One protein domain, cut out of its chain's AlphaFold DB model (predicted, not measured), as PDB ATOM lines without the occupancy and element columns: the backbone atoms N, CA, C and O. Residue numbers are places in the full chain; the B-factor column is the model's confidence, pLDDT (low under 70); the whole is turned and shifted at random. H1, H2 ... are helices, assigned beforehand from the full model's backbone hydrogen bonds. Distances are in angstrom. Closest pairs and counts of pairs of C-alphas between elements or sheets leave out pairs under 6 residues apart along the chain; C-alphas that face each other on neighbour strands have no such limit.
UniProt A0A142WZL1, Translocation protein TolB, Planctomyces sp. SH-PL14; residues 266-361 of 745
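This is residues 266 to 361 of the 745 residues of the protein "Translocation protein TolB" of Planctomyces sp. SH-PL14 (UniProt A0A142WZL1). This is a model with little regular structure, an elongated shape of two lobes: H1, H2 and H3 in one, H4 and H5 in the other. The lobes meet where H2 and H5 end, and a long loop, residues 313 to 337, also joins them. The printed part has 96 residues with five named helices, H1 to H5 in order, and no named strand; it is all helix, though helices hold only 37 residues. It is compact, with a radius of gyration of the C-alphas of 13.6 A and spans of 42 by 25 by 24 A.

H1, residues 274 to 278, touches the hub H2, residues 287 to 297, closest at the C-alphas of Ala 274 and Cys 290, 5.0 A apart. H3, residues 307 to 312, only just touches H2, with 3 pairs of C-alphas within 8 A, closest Cys 297 and Glu 309, 5.6 A. H5, residues 350 to 360, touches H2 about perpendicular, 79 degrees, closest C-alphas Ala 296 and Arg 359, 5.0 A. H4, residues 338 to 341, only just touches H5, with 3 such pairs, closest Phe 341 and Phe 357, 7.4 A. Every O i to N i+4 pair is within hydrogen-bond range in H1, H2, H3 and H5; H4 is too short for one.

H1 begins at C-alpha 274 (-10.831, -36.791, -22.041). H2 is 15.6 A long and H5 15.3 A, ending at C-alpha 360 (-11.403, -26.610, -10.669).

The printed part has no cut; the H3 to H4 link is long. The pLDDT is under 70 at residues 280 to 284 and 321 to 325.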
ATOM      1  N   LYS A 266      -5.264 -45.926 -24.517       93.25
ATOM      2  CA  LYS A 266      -5.663 -46.821 -25.611       93.25
ATOM      3  C   LYS A 266      -4.825 -46.612 -26.855       93.25
ATOM      4  O   LYS A 266      -4.649 -47.577 -27.605       93.25
ATOM      5  N   ASP A 267      -4.366 -45.393 -27.106       94.88
ATOM      6  CA  ASP A 267      -3.534 -45.089 -28.269       94.88
ATOM      7  C   ASP A 267      -2.032 -45.297 -28.014       94.88
ATOM      8  O   ASP A 267      -1.263 -45.397 -28.979       94.88
ATOM      9  N   LEU A 268      -1.661 -45.564 -26.756       96.69
ATOM     10  CA  LEU A 268      -0.318 -45.881 -26.283       96.69
ATOM     11  C   LEU A 268       0.648 -44.701 -26.417       96.69
ATOM     12  O   LEU A 268       1.840 -44.921 -26.666       96.69
ATOM     13  N   ASP A 269       0.154 -43.473 -26.271       96.38
ATOM     14  CA  ASP A 269       0.983 -42.266 -26.259       96.38
ATOM     15  C   ASP A 269       1.597 -41.965 -24.876       96.38
ATOM     16  O   ASP A 269       2.572 -41.218 -24.787       96.38
ATOM     17  N   GLY A 270       1.120 -42.637 -23.819       96.62
ATOM     18  CA  GLY A 270       1.605 -42.468 -22.447       96.62
ATOM     19  C   GLY A 270       0.980 -41.294 -21.696       96.62
ATOM     20  O   GLY A 270       1.458 -40.957 -20.612       96.62
ATOM     21  N   LEU A 271      -0.081 -40.708 -22.242       97.56
ATOM     22  CA  LEU A 271      -0.906 -39.657 -21.666       97.56
ATOM     23  C   LEU A 271      -2.373 -40.119 -21.665       97.56
ATOM     24  O   LEU A 271      -2.701 -41.207 -22.128       97.56
ATOM     25  N   LEU A 272      -3.260 -39.337 -21.047       96.75
ATOM     26  CA  LEU A 272      -4.701 -39.595 -21.067       96.75
ATOM     27  C   LEU A 272      -5.475 -38.356 -21.486       96.75
ATOM     28  O   LEU A 272      -5.503 -37.356 -20.767       96.75
ATOM     29  N   ASN A 273      -6.208 -38.456 -22.588       95.19
ATOM     30  CA  ASN A 273      -7.164 -37.426 -22.982       95.19
ATOM     31  C   ASN A 273      -8.576 -37.688 -22.417       95.19
ATOM     32  O   ASN A 273      -8.912 -38.752 -21.890       95.19
ATOM     33  N   ALA A 274      -9.465 -36.701 -22.561       92.69
ATOM     34  CA  ALA A 274     -10.831 -36.791 -22.041       92.69
ATOM     35  C   ALA A 274     -11.656 -37.945 -22.652       92.69
ATOM     36  O   ALA A 274     -12.578 -38.444 -22.002       92.69
ATOM     37  N   ALA A 275     -11.360 -38.371 -23.887       91.19
ATOM     38  CA  ALA A 275     -12.078 -39.467 -24.535       91.19
ATOM     39  C   ALA A 275     -11.690 -40.827 -23.939       91.19
ATOM     40  O   ALA A 275     -12.563 -41.668 -23.722       91.19
ATOM     41  N   GLU A 276     -10.415 -41.017 -23.616       92.88
ATOM     42  CA  GLU A 276      -9.915 -42.221 -22.949       92.88
ATOM     43  C   GLU A 276     -10.450 -42.350 -21.524       92.88
ATOM     44  O   GLU A 276     -10.899 -43.428 -21.126       92.88
ATOM     45  N   LEU A 277     -10.517 -41.236 -20.786       89.00
ATOM     46  CA  LEU A 277     -11.152 -41.200 -19.466       89.00
ATOM     47  C   LEU A 277     -12.643 -41.561 -19.540       89.00
ATOM     48  O   LEU A 277     -13.119 -42.375 -18.746       89.00
ATOM     49  N   PHE A 278     -13.379 -40.992 -20.500       82.94
ATOM     50  CA  PHE A 278     -14.808 -41.274 -20.688       82.94
ATOM     51  C   PHE A 278     -15.065 -42.722 -21.127       82.94
ATOM     52  O   PHE A 278     -16.076 -43.321 -20.764       82.94
ATOM     53  N   GLY A 279     -14.129 -43.314 -21.872       70.75
ATOM     54  CA  GLY A 279     -14.157 -44.719 -22.270       70.75
ATOM     55  C   GLY A 279     -14.072 -45.710 -21.105       70.75
ATOM     56  O   GLY A 279     -14.203 -46.911 -21.343       70.75
ATOM     57  N   ASN A 280     -13.880 -45.244 -19.862       68.75
ATOM     58  CA  ASN A 280     -13.865 -46.073 -18.663       68.75
ATOM     59  C   ASN A 280     -15.259 -46.206 -18.012       68.75
ATOM     60  O   ASN A 280     -15.643 -45.357 -17.198       68.75
ATOM     61  N   PRO A 281     -15.993 -47.311 -18.247       54.09
ATOM     62  CA  PRO A 281     -17.303 -47.523 -17.634       54.09
ATOM     63  C   PRO A 281     -17.257 -47.616 -16.099       54.09
ATOM     64  O   PRO A 281     -18.285 -47.414 -15.455       54.09
ATOM     65  N   SER A 282     -16.094 -47.892 -15.493       53.47
ATOM     66  CA  SER A 282     -15.949 -48.057 -14.041       53.47
ATOM     67  C   SER A 282     -16.031 -46.747 -13.250       53.47
ATOM     68  O   SER A 282     -16.236 -46.798 -12.040       53.47
ATOM     69  N   THR A 283     -15.887 -45.584 -13.896       56.59
ATOM     70  CA  THR A 283     -15.967 -44.277 -13.211       56.59
ATOM     71  C   THR A 283     -17.393 -43.739 -13.117       56.59
ATOM     72  O   THR A 283     -17.683 -42.930 -12.240       56.59
ATOM     73  N   GLY A 284     -18.289 -44.165 -14.018       63.84
ATOM     74  CA  GLY A 284     -19.621 -43.569 -14.164       63.84
ATOM     75  C   GLY A 284     -19.600 -42.078 -14.528       63.84
ATOM     76  O   GLY A 284     -20.636 -41.425 -14.404       63.84
ATOM     77  N   ALA A 285     -18.444 -41.545 -14.944       73.88
ATOM     78  CA  ALA A 285     -18.269 -40.135 -15.252       73.88
ATOM     79  C   ALA A 285     -18.953 -39.758 -16.573       73.88
ATOM     80  O   ALA A 285     -18.989 -40.535 -17.532       73.88
ATOM     81  N   THR A 286     -19.490 -38.545 -16.640       81.88
ATOM     82  CA  THR A 286     -19.997 -37.978 -17.891       81.88
ATOM     83  C   THR A 286     -18.835 -37.510 -18.773       81.88
ATOM     84  O   THR A 286     -17.716 -37.274 -18.313       81.88
ATOM     85  N   LYS A 287     -19.110 -37.287 -20.062       83.75
ATOM     86  CA  LYS A 287     -18.125 -36.681 -20.969       83.75
ATOM     87  C   LYS A 287     -17.686 -35.288 -20.494       83.75
ATOM     88  O   LYS A 287     -16.510 -34.960 -20.611       83.75
ATOM     89  N   ALA A 288     -18.611 -34.491 -19.954       83.31
ATOM     90  CA  ALA A 288     -18.308 -33.161 -19.432       83.31
ATOM     91  C   ALA A 288     -17.362 -33.244 -18.226       83.31
ATOM     92  O   ALA A 288     -16.338 -32.569 -18.208       83.31
ATOM     93  N   GLN A 289     -17.623 -34.152 -17.280       85.75
ATOM     94  CA  GLN A 289     -16.738 -34.402 -16.138       85.75
ATOM     95  C   GLN A 289     -15.313 -34.750 -16.560       85.75
ATOM     96  O   GLN A 289     -14.365 -34.226 -15.976       85.75
ATOM     97  N   CYS A 290     -15.141 -35.596 -17.578       89.38
ATOM     98  CA  CYS A 290     -13.816 -35.926 -18.101       89.38
ATOM     99  C   CYS A 290     -13.115 -34.695 -18.693       89.38
ATOM    100  O   CYS A 290     -11.952 -34.463 -18.383       89.38
ATOM    101  N   VAL A 291     -13.824 -33.874 -19.477       90.69
ATOM    102  CA  VAL A 291     -13.275 -32.631 -20.051       90.69
ATOM    103  C   VAL A 291     -12.852 -31.651 -18.957       90.69
ATOM    104  O   VAL A 291     -11.724 -31.164 -18.977       90.69
ATOM    105  N   HIS A 292     -13.720 -31.397 -17.975       91.12
ATOM    106  CA  HIS A 292     -13.398 -30.513 -16.857       91.12
ATOM    107  C   HIS A 292     -12.221 -31.041 -16.035       91.12
ATOM    108  O   HIS A 292     -11.387 -30.250 -15.603       91.12
ATOM    109  N   SER A 293     -12.141 -32.361 -15.833       90.94
ATOM    110  CA  SER A 293     -11.057 -32.995 -15.076       90.94
ATOM    111  C   SER A 293      -9.707 -32.816 -15.758       90.94
ATOM    112  O   SER A 293      -8.756 -32.440 -15.081       90.94
ATOM    113  N   VAL A 294      -9.633 -33.037 -17.078       94.44
ATOM    114  CA  VAL A 294      -8.408 -32.784 -17.850       94.44
ATOM    115  C   VAL A 294      -8.027 -31.313 -17.726       94.44
ATOM    116  O   VAL A 294      -6.963 -31.002 -17.216       94.44
ATOM    117  N   ALA A 295      -8.949 -30.396 -18.032       93.94
ATOM    118  CA  ALA A 295      -8.679 -28.958 -17.981       93.94
ATOM    119  C   ALA A 295      -8.273 -28.423 -16.591       93.94
ATOM    120  O   ALA A 295      -7.671 -27.356 -16.503       93.94
ATOM    121  N   ALA A 296      -8.655 -29.098 -15.502       94.38
ATOM    122  CA  ALA A 296      -8.308 -28.707 -14.133       94.38
ATOM    123  C   ALA A 296      -6.985 -29.317 -13.635       94.38
ATOM    124  O   ALA A 296      -6.385 -28.793 -12.696       94.38
ATOM    125  N   CYS A 297      -6.557 -30.446 -14.206       95.12
ATOM    126  CA  CYS A 297      -5.404 -31.207 -13.715       95.12
ATOM    127  C   CYS A 297      -4.216 -31.224 -14.679       95.12
ATOM    128  O   CYS A 297      -3.156 -31.669 -14.268       95.12
ATOM    129  N   ASP A 298      -4.396 -30.739 -15.905       96.38
ATOM    130  CA  ASP A 298      -3.360 -30.521 -16.916       96.38
ATOM    131  C   ASP A 298      -2.470 -29.326 -16.509       96.38
ATOM    132  O   ASP A 298      -2.756 -28.158 -16.802       96.38
ATOM    133  N   ASP A 299      -1.432 -29.621 -15.722       94.44
ATOM    134  CA  ASP A 299      -0.522 -28.644 -15.131       94.44
ATOM    135  C   ASP A 299       0.434 -28.076 -16.204       94.44
ATOM    136  O   ASP A 299       0.837 -26.909 -16.102       94.44
ATOM    137  N   ASP A 300       0.780 -28.855 -17.240       94.06
ATOM    138  CA  ASP A 300       1.671 -28.433 -18.333       94.06
ATOM    139  C   ASP A 300       0.969 -27.938 -19.615       94.06
ATOM    140  O   ASP A 300       1.618 -27.319 -20.468       94.06
ATOM    141  N   ARG A 301      -0.366 -28.012 -19.657       94.88
ATOM    142  CA  ARG A 301      -1.266 -27.468 -20.691       94.88
ATOM    143  C   ARG A 301      -1.116 -28.136 -22.052       94.88
ATOM    144  O   ARG A 301      -1.265 -27.465 -23.082       94.88
ATOM    145  N   ASP A 302      -0.810 -29.426 -22.069       94.94
ATOM    146  CA  ASP A 302      -0.706 -30.211 -23.298       94.94
ATOM    147  C   ASP A 302      -2.061 -30.778 -23.779       94.94
ATOM    148  O   ASP A 302      -2.166 -31.299 -24.895       94.94
ATOM    149  N   GLY A 303      -3.126 -30.578 -22.995       95.19
ATOM    150  CA  GLY A 303      -4.483 -31.040 -23.271       95.19
ATOM    151  C   GLY A 303      -4.738 -32.491 -22.862       95.19
ATOM    152  O   GLY A 303      -5.806 -33.027 -23.186       95.19
ATOM    153  N   GLN A 304      -3.788 -33.128 -22.183       97.12
ATOM    154  CA  GLN A 304      -3.831 -34.511 -21.727       97.12
ATOM    155  C   GLN A 304      -3.393 -34.593 -20.254       97.12
ATOM    156  O   GLN A 304      -3.160 -33.588 -19.593       97.12
ATOM    157  N   LEU A 305      -3.394 -35.799 -19.688       97.50
ATOM    158  CA  LEU A 305      -2.911 -36.048 -18.332       97.50
ATOM    159  C   LEU A 305      -1.756 -37.040 -18.367       97.50
ATOM    160  O   LEU A 305      -1.922 -38.184 -18.786       97.50
ATOM    161  N   SER A 306      -0.616 -36.638 -17.823       97.12
ATOM    162  CA  SER A 306       0.439 -37.552 -17.395       97.12
ATOM    163  C   SER A 306      -0.015 -38.411 -16.206       97.12
ATOM    164  O   SER A 306      -1.011 -38.116 -15.539       97.12
ATOM    165  N   LEU A 307       0.734 -39.472 -15.872       96.75
ATOM    166  CA  LEU A 307       0.436 -40.316 -14.702       96.75
ATOM    167  C   LEU A 307       0.283 -39.492 -13.414       96.75
ATOM    168  O   LEU A 307      -0.623 -39.739 -12.618       96.75
ATOM    169  N   ARG A 308       1.162 -38.504 -13.226       95.62
ATOM    170  CA  ARG A 308       1.164 -37.634 -12.051       95.62
ATOM    171  C   ARG A 308      -0.114 -36.798 -11.966       95.62
ATOM    172  O   ARG A 308      -0.733 -36.724 -10.909       95.62
ATOM    173  N   GLU A 309      -0.531 -36.197 -13.070       97.00
ATOM    174  CA  GLU A 309      -1.748 -35.380 -13.124       97.00
ATOM    175  C   GLU A 309      -2.999 -36.251 -12.983       97.00
ATOM    176  O   GLU A 309      -3.926 -35.912 -12.249       97.00
ATOM    177  N   PHE A 310      -2.991 -37.442 -13.585       95.00
ATOM    178  CA  PHE A 310      -4.042 -38.435 -13.410       95.00
ATOM    179  C   PHE A 310      -4.229 -38.838 -11.940       95.00
ATOM    180  O   PHE A 310      -5.366 -38.922 -11.480       95.00
ATOM    181  N   GLN A 311      -3.145 -39.041 -11.182       93.75
ATOM    182  CA  GLN A 311      -3.200 -39.365  -9.746       93.75
ATOM    183  C   GLN A 311      -3.799 -38.239  -8.882       93.75
ATOM    184  O   GLN A 311      -4.212 -38.501  -7.749       93.75
ATOM    185  N   LEU A 312      -3.851 -37.008  -9.398       93.06
ATOM    186  CA  LEU A 312      -4.514 -35.855  -8.778       93.06
ATOM    187  C   LEU A 312      -5.931 -35.632  -9.317       93.06
ATOM    188  O   LEU A 312      -6.743 -34.990  -8.656       93.06
ATOM    189  N   ALA A 313      -6.245 -36.171 -10.493       91.25
ATOM    190  CA  ALA A 313      -7.545 -36.027 -11.123       91.25
ATOM    191  C   ALA A 313      -8.615 -36.907 -10.448       91.25
ATOM    192  O   ALA A 313      -8.316 -37.989  -9.930       91.25
ATOM    193  N   PRO A 314      -9.908 -36.526 -10.519       87.62
ATOM    194  CA  PRO A 314     -10.999 -37.331  -9.963       87.62
ATOM    195  C   PRO A 314     -11.005 -38.794 -10.429       87.62
ATOM    196  O   PRO A 314     -11.317 -39.688  -9.643       87.62
ATOM    197  N   ALA A 315     -10.623 -39.055 -11.684       83.19
ATOM    198  CA  ALA A 315     -10.554 -40.407 -12.237       83.19
ATOM    199  C   ALA A 315      -9.469 -41.276 -11.569       83.19
ATOM    200  O   ALA A 315      -9.715 -42.458 -11.320       83.19
ATOM    201  N   GLY A 316      -8.310 -40.703 -11.227       86.06
ATOM    202  CA  GLY A 316      -7.255 -41.396 -10.479       86.06
ATOM    203  C   GLY A 316      -7.487 -41.419  -8.969       86.06
ATOM    204  O   GLY A 316      -6.863 -42.204  -8.266       86.06
ATOM    205  N   LEU A 317      -8.430 -40.627  -8.456       87.25
ATOM    206  CA  LEU A 317      -8.801 -40.594  -7.037       87.25
ATOM    207  C   LEU A 317     -10.081 -41.371  -6.711       87.25
ATOM    208  O   LEU A 317     -10.487 -41.416  -5.546       87.25
ATOM    209  N   GLY A 318     -10.701 -42.031  -7.695       78.75
ATOM    210  CA  GLY A 318     -11.960 -42.756  -7.512       78.75
ATOM    211  C   GLY A 318     -11.910 -43.809  -6.399       78.75
ATOM    212  O   GLY A 318     -12.879 -43.993  -5.678       78.75
ATOM    213  N   TYR A 319     -10.771 -44.453  -6.154       77.00
ATOM    214  CA  TYR A 319     -10.629 -45.423  -5.057       77.00
ATOM    215  C   TYR A 319     -10.338 -44.785  -3.685       77.00
ATOM    216  O   TYR A 319     -10.415 -45.462  -2.660       77.00
ATOM    217  N   VAL A 320     -10.072 -43.481  -3.630       80.25
ATOM    218  CA  VAL A 320      -9.843 -42.727  -2.387       80.25
ATOM    219  C   VAL A 320     -11.096 -41.948  -1.983       80.25
ATOM    220  O   VAL A 320     -11.516 -42.009  -0.827       80.25
ATOM    221  N   THR A 321     -11.754 -41.280  -2.935       69.69
ATOM    222  CA  THR A 321     -13.010 -40.553  -2.704       69.69
ATOM    223  C   THR A 321     -13.932 -40.594  -3.935       69.69
ATOM    224  O   THR A 321     -13.758 -39.876  -4.913       69.69
ATOM    225  N   LEU A 322     -14.979 -41.428  -3.875       56.81
ATOM    226  CA  LEU A 322     -15.988 -41.546  -4.947       56.81
ATOM    227  C   LEU A 322     -17.027 -40.411  -4.980       56.81
ATOM    228  O   LEU A 322     -17.867 -40.375  -5.875       56.81
ATOM    229  N   ARG A 323     -17.051 -39.503  -3.995       61.94
ATOM    230  CA  ARG A 323     -18.163 -38.540  -3.841       61.94
ATOM    231  C   ARG A 323     -17.979 -37.233  -4.605       61.94
ATOM    232  O   ARG A 323     -18.799 -36.333  -4.460       61.94
ATOM    233  N   LEU A 324     -16.930 -37.121  -5.412       61.34
ATOM    234  CA  LEU A 324     -16.627 -35.881  -6.116       61.34
ATOM    235  C   LEU A 324     -17.591 -35.646  -7.285       61.34
ATOM    236  O   LEU A 324     -18.076 -34.541  -7.444       61.34
ATOM    237  N   LEU A 325     -18.001 -36.676  -8.023       61.69
ATOM    238  CA  LEU A 325     -18.763 -36.520  -9.275       61.69
ATOM    239  C   LEU A 325     -20.283 -36.301  -9.099       61.69
ATOM    240  O   LEU A 325     -21.061 -36.489 -10.033       61.69
ATOM    241  N   SER A 326     -20.758 -35.980  -7.894       70.31
ATOM    242  CA  SER A 326     -22.196 -35.810  -7.610       70.31
ATOM    243  C   SER A 326     -22.449 -34.747  -6.541       70.31
ATOM    244  O   SER A 326     -23.067 -35.020  -5.507       70.31
ATOM    245  N   ARG A 327     -21.950 -33.532  -6.788       82.44
ATOM    246  CA  ARG A 327     -22.210 -32.357  -5.946       82.44
ATOM    247  C   ARG A 327     -23.559 -31.729  -6.268       82.44
ATOM    248  O   ARG A 327     -24.090 -31.893  -7.368       82.44
ATOM    249  N   GLN A 328     -24.123 -31.052  -5.278       86.25
ATOM    250  CA  GLN A 328     -25.408 -30.388  -5.392       86.25
ATOM    251  C   GLN A 328     -25.275 -28.961  -4.882       86.25
ATOM    252  O   GLN A 328     -24.835 -28.759  -3.755       86.25
ATOM    253  N   ASP A 329     -25.721 -28.025  -5.707       85.31
ATOM    254  CA  ASP A 329     -25.935 -26.631  -5.341       85.31
ATOM    255  C   ASP A 329     -27.178 -26.572  -4.435       85.31
ATOM    256  O   ASP A 329     -28.327 -26.803  -4.853       85.31
ATOM    257  N   ALA A 330     -26.925 -26.432  -3.137       85.81
ATOM    258  CA  ALA A 330     -27.926 -26.513  -2.089       85.81
ATOM    259  C   ALA A 330     -28.630 -25.166  -1.908       85.81
ATOM    260  O   ALA A 330     -29.855 -25.138  -1.700       85.81
ATOM    261  N   ASN A 331     -27.869 -24.072  -1.999       86.19
ATOM    262  CA  ASN A 331     -28.354 -22.706  -1.840       86.19
ATOM    263  C   ASN A 331     -29.041 -22.162  -3.120       86.19
ATOM    264  O   ASN A 331     -29.913 -21.294  -3.021       86.19
ATOM    265  N   LYS A 332     -28.779 -22.792  -4.273       85.56
ATOM    266  CA  LYS A 332     -29.338 -22.548  -5.614       85.56
ATOM    267  C   LYS A 332     -28.895 -21.230  -6.223       85.56
ATOM    268  O   LYS A 332     -29.675 -20.599  -6.939       85.56
ATOM    269  N   ASP A 333     -27.673 -20.810  -5.927       86.62
ATOM    270  CA  ASP A 333     -27.056 -19.613  -6.491       86.62
ATOM    271  C   ASP A 333     -26.372 -19.867  -7.847       86.62
ATOM    272  O   ASP A 333     -25.973 -18.912  -8.517       86.62
ATOM    273  N   GLY A 334     -26.331 -21.126  -8.297       86.12
ATOM    274  CA  GLY A 334     -25.726 -21.542  -9.559       86.12
ATOM    275  C   GLY A 334     -24.227 -21.799  -9.477       86.12
ATOM    276  O   GLY A 334     -23.599 -21.943 -10.526       86.12
ATOM    277  N   PHE A 335     -23.663 -21.870  -8.274       93.56
ATOM    278  CA  PHE A 335     -22.275 -22.213  -8.015       93.56
ATOM    279  C   PHE A 335     -22.181 -23.300  -6.938       93.56
ATOM    280  O   PHE A 335     -23.167 -23.670  -6.310       93.56
ATOM    281  N   LEU A 336     -20.977 -23.839  -6.746       92.88
ATOM    282  CA  LEU A 336     -20.636 -24.575  -5.533       92.88
ATOM    283  C   LEU A 336     -19.639 -23.780  -4.712       92.88
ATOM    284  O   LEU A 336     -18.528 -23.513  -5.176       92.88
ATOM    285  N   ASP A 337     -19.995 -23.478  -3.471       93.56
ATOM    286  CA  ASP A 337     -19.013 -23.031  -2.491       93.56
ATOM    287  C   ASP A 337     -18.247 -24.212  -1.858       93.56
ATOM    288  O   ASP A 337     -18.511 -25.394  -2.110       93.56
ATOM    289  N   TRP A 338     -17.261 -23.896  -1.014       92.56
ATOM    290  CA  TRP A 338     -16.467 -24.906  -0.308       92.56
ATOM    291  C   TRP A 338     -17.318 -25.865   0.541       92.56
ATOM    292  O   TRP A 338     -17.005 -27.051   0.628       92.56
ATOM    293  N   SER A 339     -18.393 -25.379   1.166       90.50
ATOM    294  CA  SER A 339     -19.260 -26.188   2.027       90.50
ATOM    295  C   SER A 339     -20.143 -27.152   1.231       90.50
ATOM    296  O   SER A 339     -20.399 -28.271   1.677       90.50
ATOM    297  N   GLU A 340     -20.547 -26.759   0.023       92.00
ATOM    298  CA  GLU A 340     -21.291 -27.604  -0.913       92.00
ATOM    299  C   GLU A 340     -20.373 -28.605  -1.630       92.00
ATOM    300  O   GLU A 340     -20.776 -29.734  -1.937       92.00
ATOM    301  N   PHE A 341     -19.109 -28.231  -1.846       91.38
ATOM    302  CA  PHE A 341     -18.102 -29.110  -2.426       91.38
ATOM    303  C   PHE A 341     -17.548 -30.130  -1.421       91.38
ATOM    304  O   PHE A 341     -17.389 -31.303  -1.756       91.38
ATOM    305  N   TYR A 342     -17.261 -29.745  -0.177       90.81
ATOM    306  CA  TYR A 342     -16.708 -30.650   0.832       90.81
ATOM    307  C   TYR A 342     -17.804 -31.290   1.694       90.81
ATOM    308  O   TYR A 342     -18.116 -30.846   2.794       90.81
ATOM    309  N   THR A 343     -18.371 -32.399   1.210       84.38
ATOM    310  CA  THR A 343     -19.440 -33.128   1.931       84.38
ATOM    311  C   THR A 343     -18.953 -34.360   2.700       84.38
ATOM    312  O   THR A 343     -19.762 -35.214   3.076       84.38
ATOM    313  N   GLU A 344     -17.643 -34.559   2.808       80.31
ATOM    314  CA  GLU A 344     -17.096 -35.706   3.532       80.31
ATOM    315  C   GLU A 344     -17.144 -35.445   5.043       80.31
ATOM    316  O   GLU A 344     -17.243 -34.303   5.494       80.31
ATOM    317  N   ARG A 345     -17.095 -36.506   5.858       82.88
ATOM    318  CA  ARG A 345     -16.994 -36.338   7.313       82.88
ATOM    319  C   ARG A 345     -15.644 -35.692   7.623       82.88
ATOM    320  O   ARG A 345     -14.619 -36.336   7.449       82.88
ATOM    321  N   SER A 346     -15.641 -34.454   8.102       85.56
ATOM    322  CA  SER A 346     -14.404 -33.771   8.497       85.56
ATOM    323  C   SER A 346     -13.624 -34.560   9.565       85.56
ATOM    324  O   SER A 346     -14.271 -35.113  10.464       85.56
ATOM    325  N   PRO A 347     -12.278 -34.662   9.486       90.06
ATOM    326  CA  PRO A 347     -11.360 -34.025   8.522       90.06
ATOM    327  C   PRO A 347     -10.983 -34.906   7.312       90.06
ATOM    328  O   PRO A 347      -9.989 -34.648   6.632       90.06
ATOM    329  N   TRP A 348     -11.735 -35.969   7.027       87.50
ATOM    330  CA  TRP A 348     -11.367 -36.954   6.007       87.50
ATOM    331  C   TRP A 348     -11.280 -36.349   4.610       87.50
ATOM    332  O   TRP A 348     -12.230 -35.719   4.146       87.50
ATOM    333  N   MET A 349     -10.167 -36.595   3.913       90.38
ATOM    334  CA  MET A 349      -9.929 -36.117   2.542       90.38
ATOM    335  C   MET A 349     -10.060 -34.596   2.373       90.38
ATOM    336  O   MET A 349     -10.198 -34.121   1.248       90.38
ATOM    337  N   ILE A 350     -10.035 -33.820   3.463       93.50
ATOM    338  CA  ILE A 350     -10.238 -32.370   3.405       93.50
ATOM    339  C   ILE A 350      -9.129 -31.676   2.599       93.50
ATOM    340  O   ILE A 350      -9.406 -30.750   1.842       93.50
ATOM    341  N   GLY A 351      -7.892 -32.178   2.684       94.88
ATOM    342  CA  GLY A 351      -6.752 -31.705   1.900       94.88
ATOM    343  C   GLY A 351      -6.870 -32.068   0.419       94.88
ATOM    344  O   GLY A 351      -6.675 -31.206  -0.432       94.88
ATOM    345  N   VAL A 352      -7.272 -33.307   0.102       93.44
ATOM    346  CA  VAL A 352      -7.529 -33.733  -1.292       93.44
ATOM    347  C   VAL A 352      -8.658 -32.912  -1.917       93.44
ATOM    348  O   VAL A 352      -8.534 -32.426  -3.037       93.44
ATOM    349  N   ALA A 353      -9.759 -32.723  -1.187       93.12
ATOM    350  CA  ALA A 353     -10.892 -31.937  -1.656       93.12
ATOM    351  C   ALA A 353     -10.513 -30.466  -1.868       93.12
ATOM    352  O   ALA A 353     -10.932 -29.879  -2.858       93.12
ATOM    353  N   ALA A 354      -9.698 -29.878  -0.988       94.00
ATOM    354  CA  ALA A 354      -9.216 -28.509  -1.161       94.00
ATOM    355  C   ALA A 354      -8.299 -28.360  -2.374       94.00
ATOM    356  O   ALA A 354      -8.373 -27.348  -3.070       94.00
ATOM    357  N   ASP A 355      -7.460 -29.362  -2.649       94.25
ATOM    358  CA  ASP A 355      -6.630 -29.366  -3.850       94.25
ATOM    359  C   ASP A 355      -7.471 -29.388  -5.123       94.25
ATOM    360  O   ASP A 355      -7.301 -28.530  -5.988       94.25
ATOM    361  N   LEU A 356      -8.453 -30.288  -5.183       93.31
ATOM    362  CA  LEU A 356      -9.384 -30.372  -6.301       93.31
ATOM    363  C   LEU A 356     -10.219 -29.104  -6.463       93.31
ATOM    364  O   LEU A 356     -10.336 -28.604  -7.575       93.31
ATOM    365  N   PHE A 357     -10.769 -28.557  -5.377       93.94
ATOM    366  CA  PHE A 357     -11.560 -27.327  -5.432       93.94
ATOM    367  C   PHE A 357     -10.755 -26.187  -6.062       93.94
ATOM    368  O   PHE A 357     -11.226 -25.537  -6.984       93.94
ATOM    369  N   ARG A 358      -9.497 -26.011  -5.642       94.62
ATOM    370  CA  ARG A 358      -8.591 -25.000  -6.201       94.62
ATOM    371  C   ARG A 358      -8.234 -25.254  -7.669       94.62
ATOM    372  O   ARG A 358      -8.047 -24.307  -8.416       94.62
ATOM    373  N   ARG A 359      -8.080 -26.521  -8.066       94.50
ATOM    374  CA  ARG A 359      -7.790 -26.919  -9.454       94.50
ATOM    375  C   ARG A 359      -8.968 -26.635 -10.386       94.50
ATOM    376  O   ARG A 359      -8.771 -26.199 -11.516       94.50
ATOM    377  N   PHE A 360     -10.186 -26.879  -9.909       94.94
ATOM    378  CA  PHE A 360     -11.403 -26.610 -10.669       94.94
ATOM    379  C   PHE A 360     -11.771 -25.124 -10.703       94.94
ATOM    380  O   PHE A 360     -12.257 -24.680 -11.738       94.94
ATOM    381  N   ASP A 361     -11.491 -24.361  -9.643       95.81
ATOM    382  CA  ASP A 361     -11.648 -22.899  -9.580       95.81
ATOM    383  C   ASP A 361     -10.573 -22.196 -10.435       95.81
ATOM    384  O   ASP A 361      -9.615 -21.594  -9.943       95.81
TER     385      ASP A 361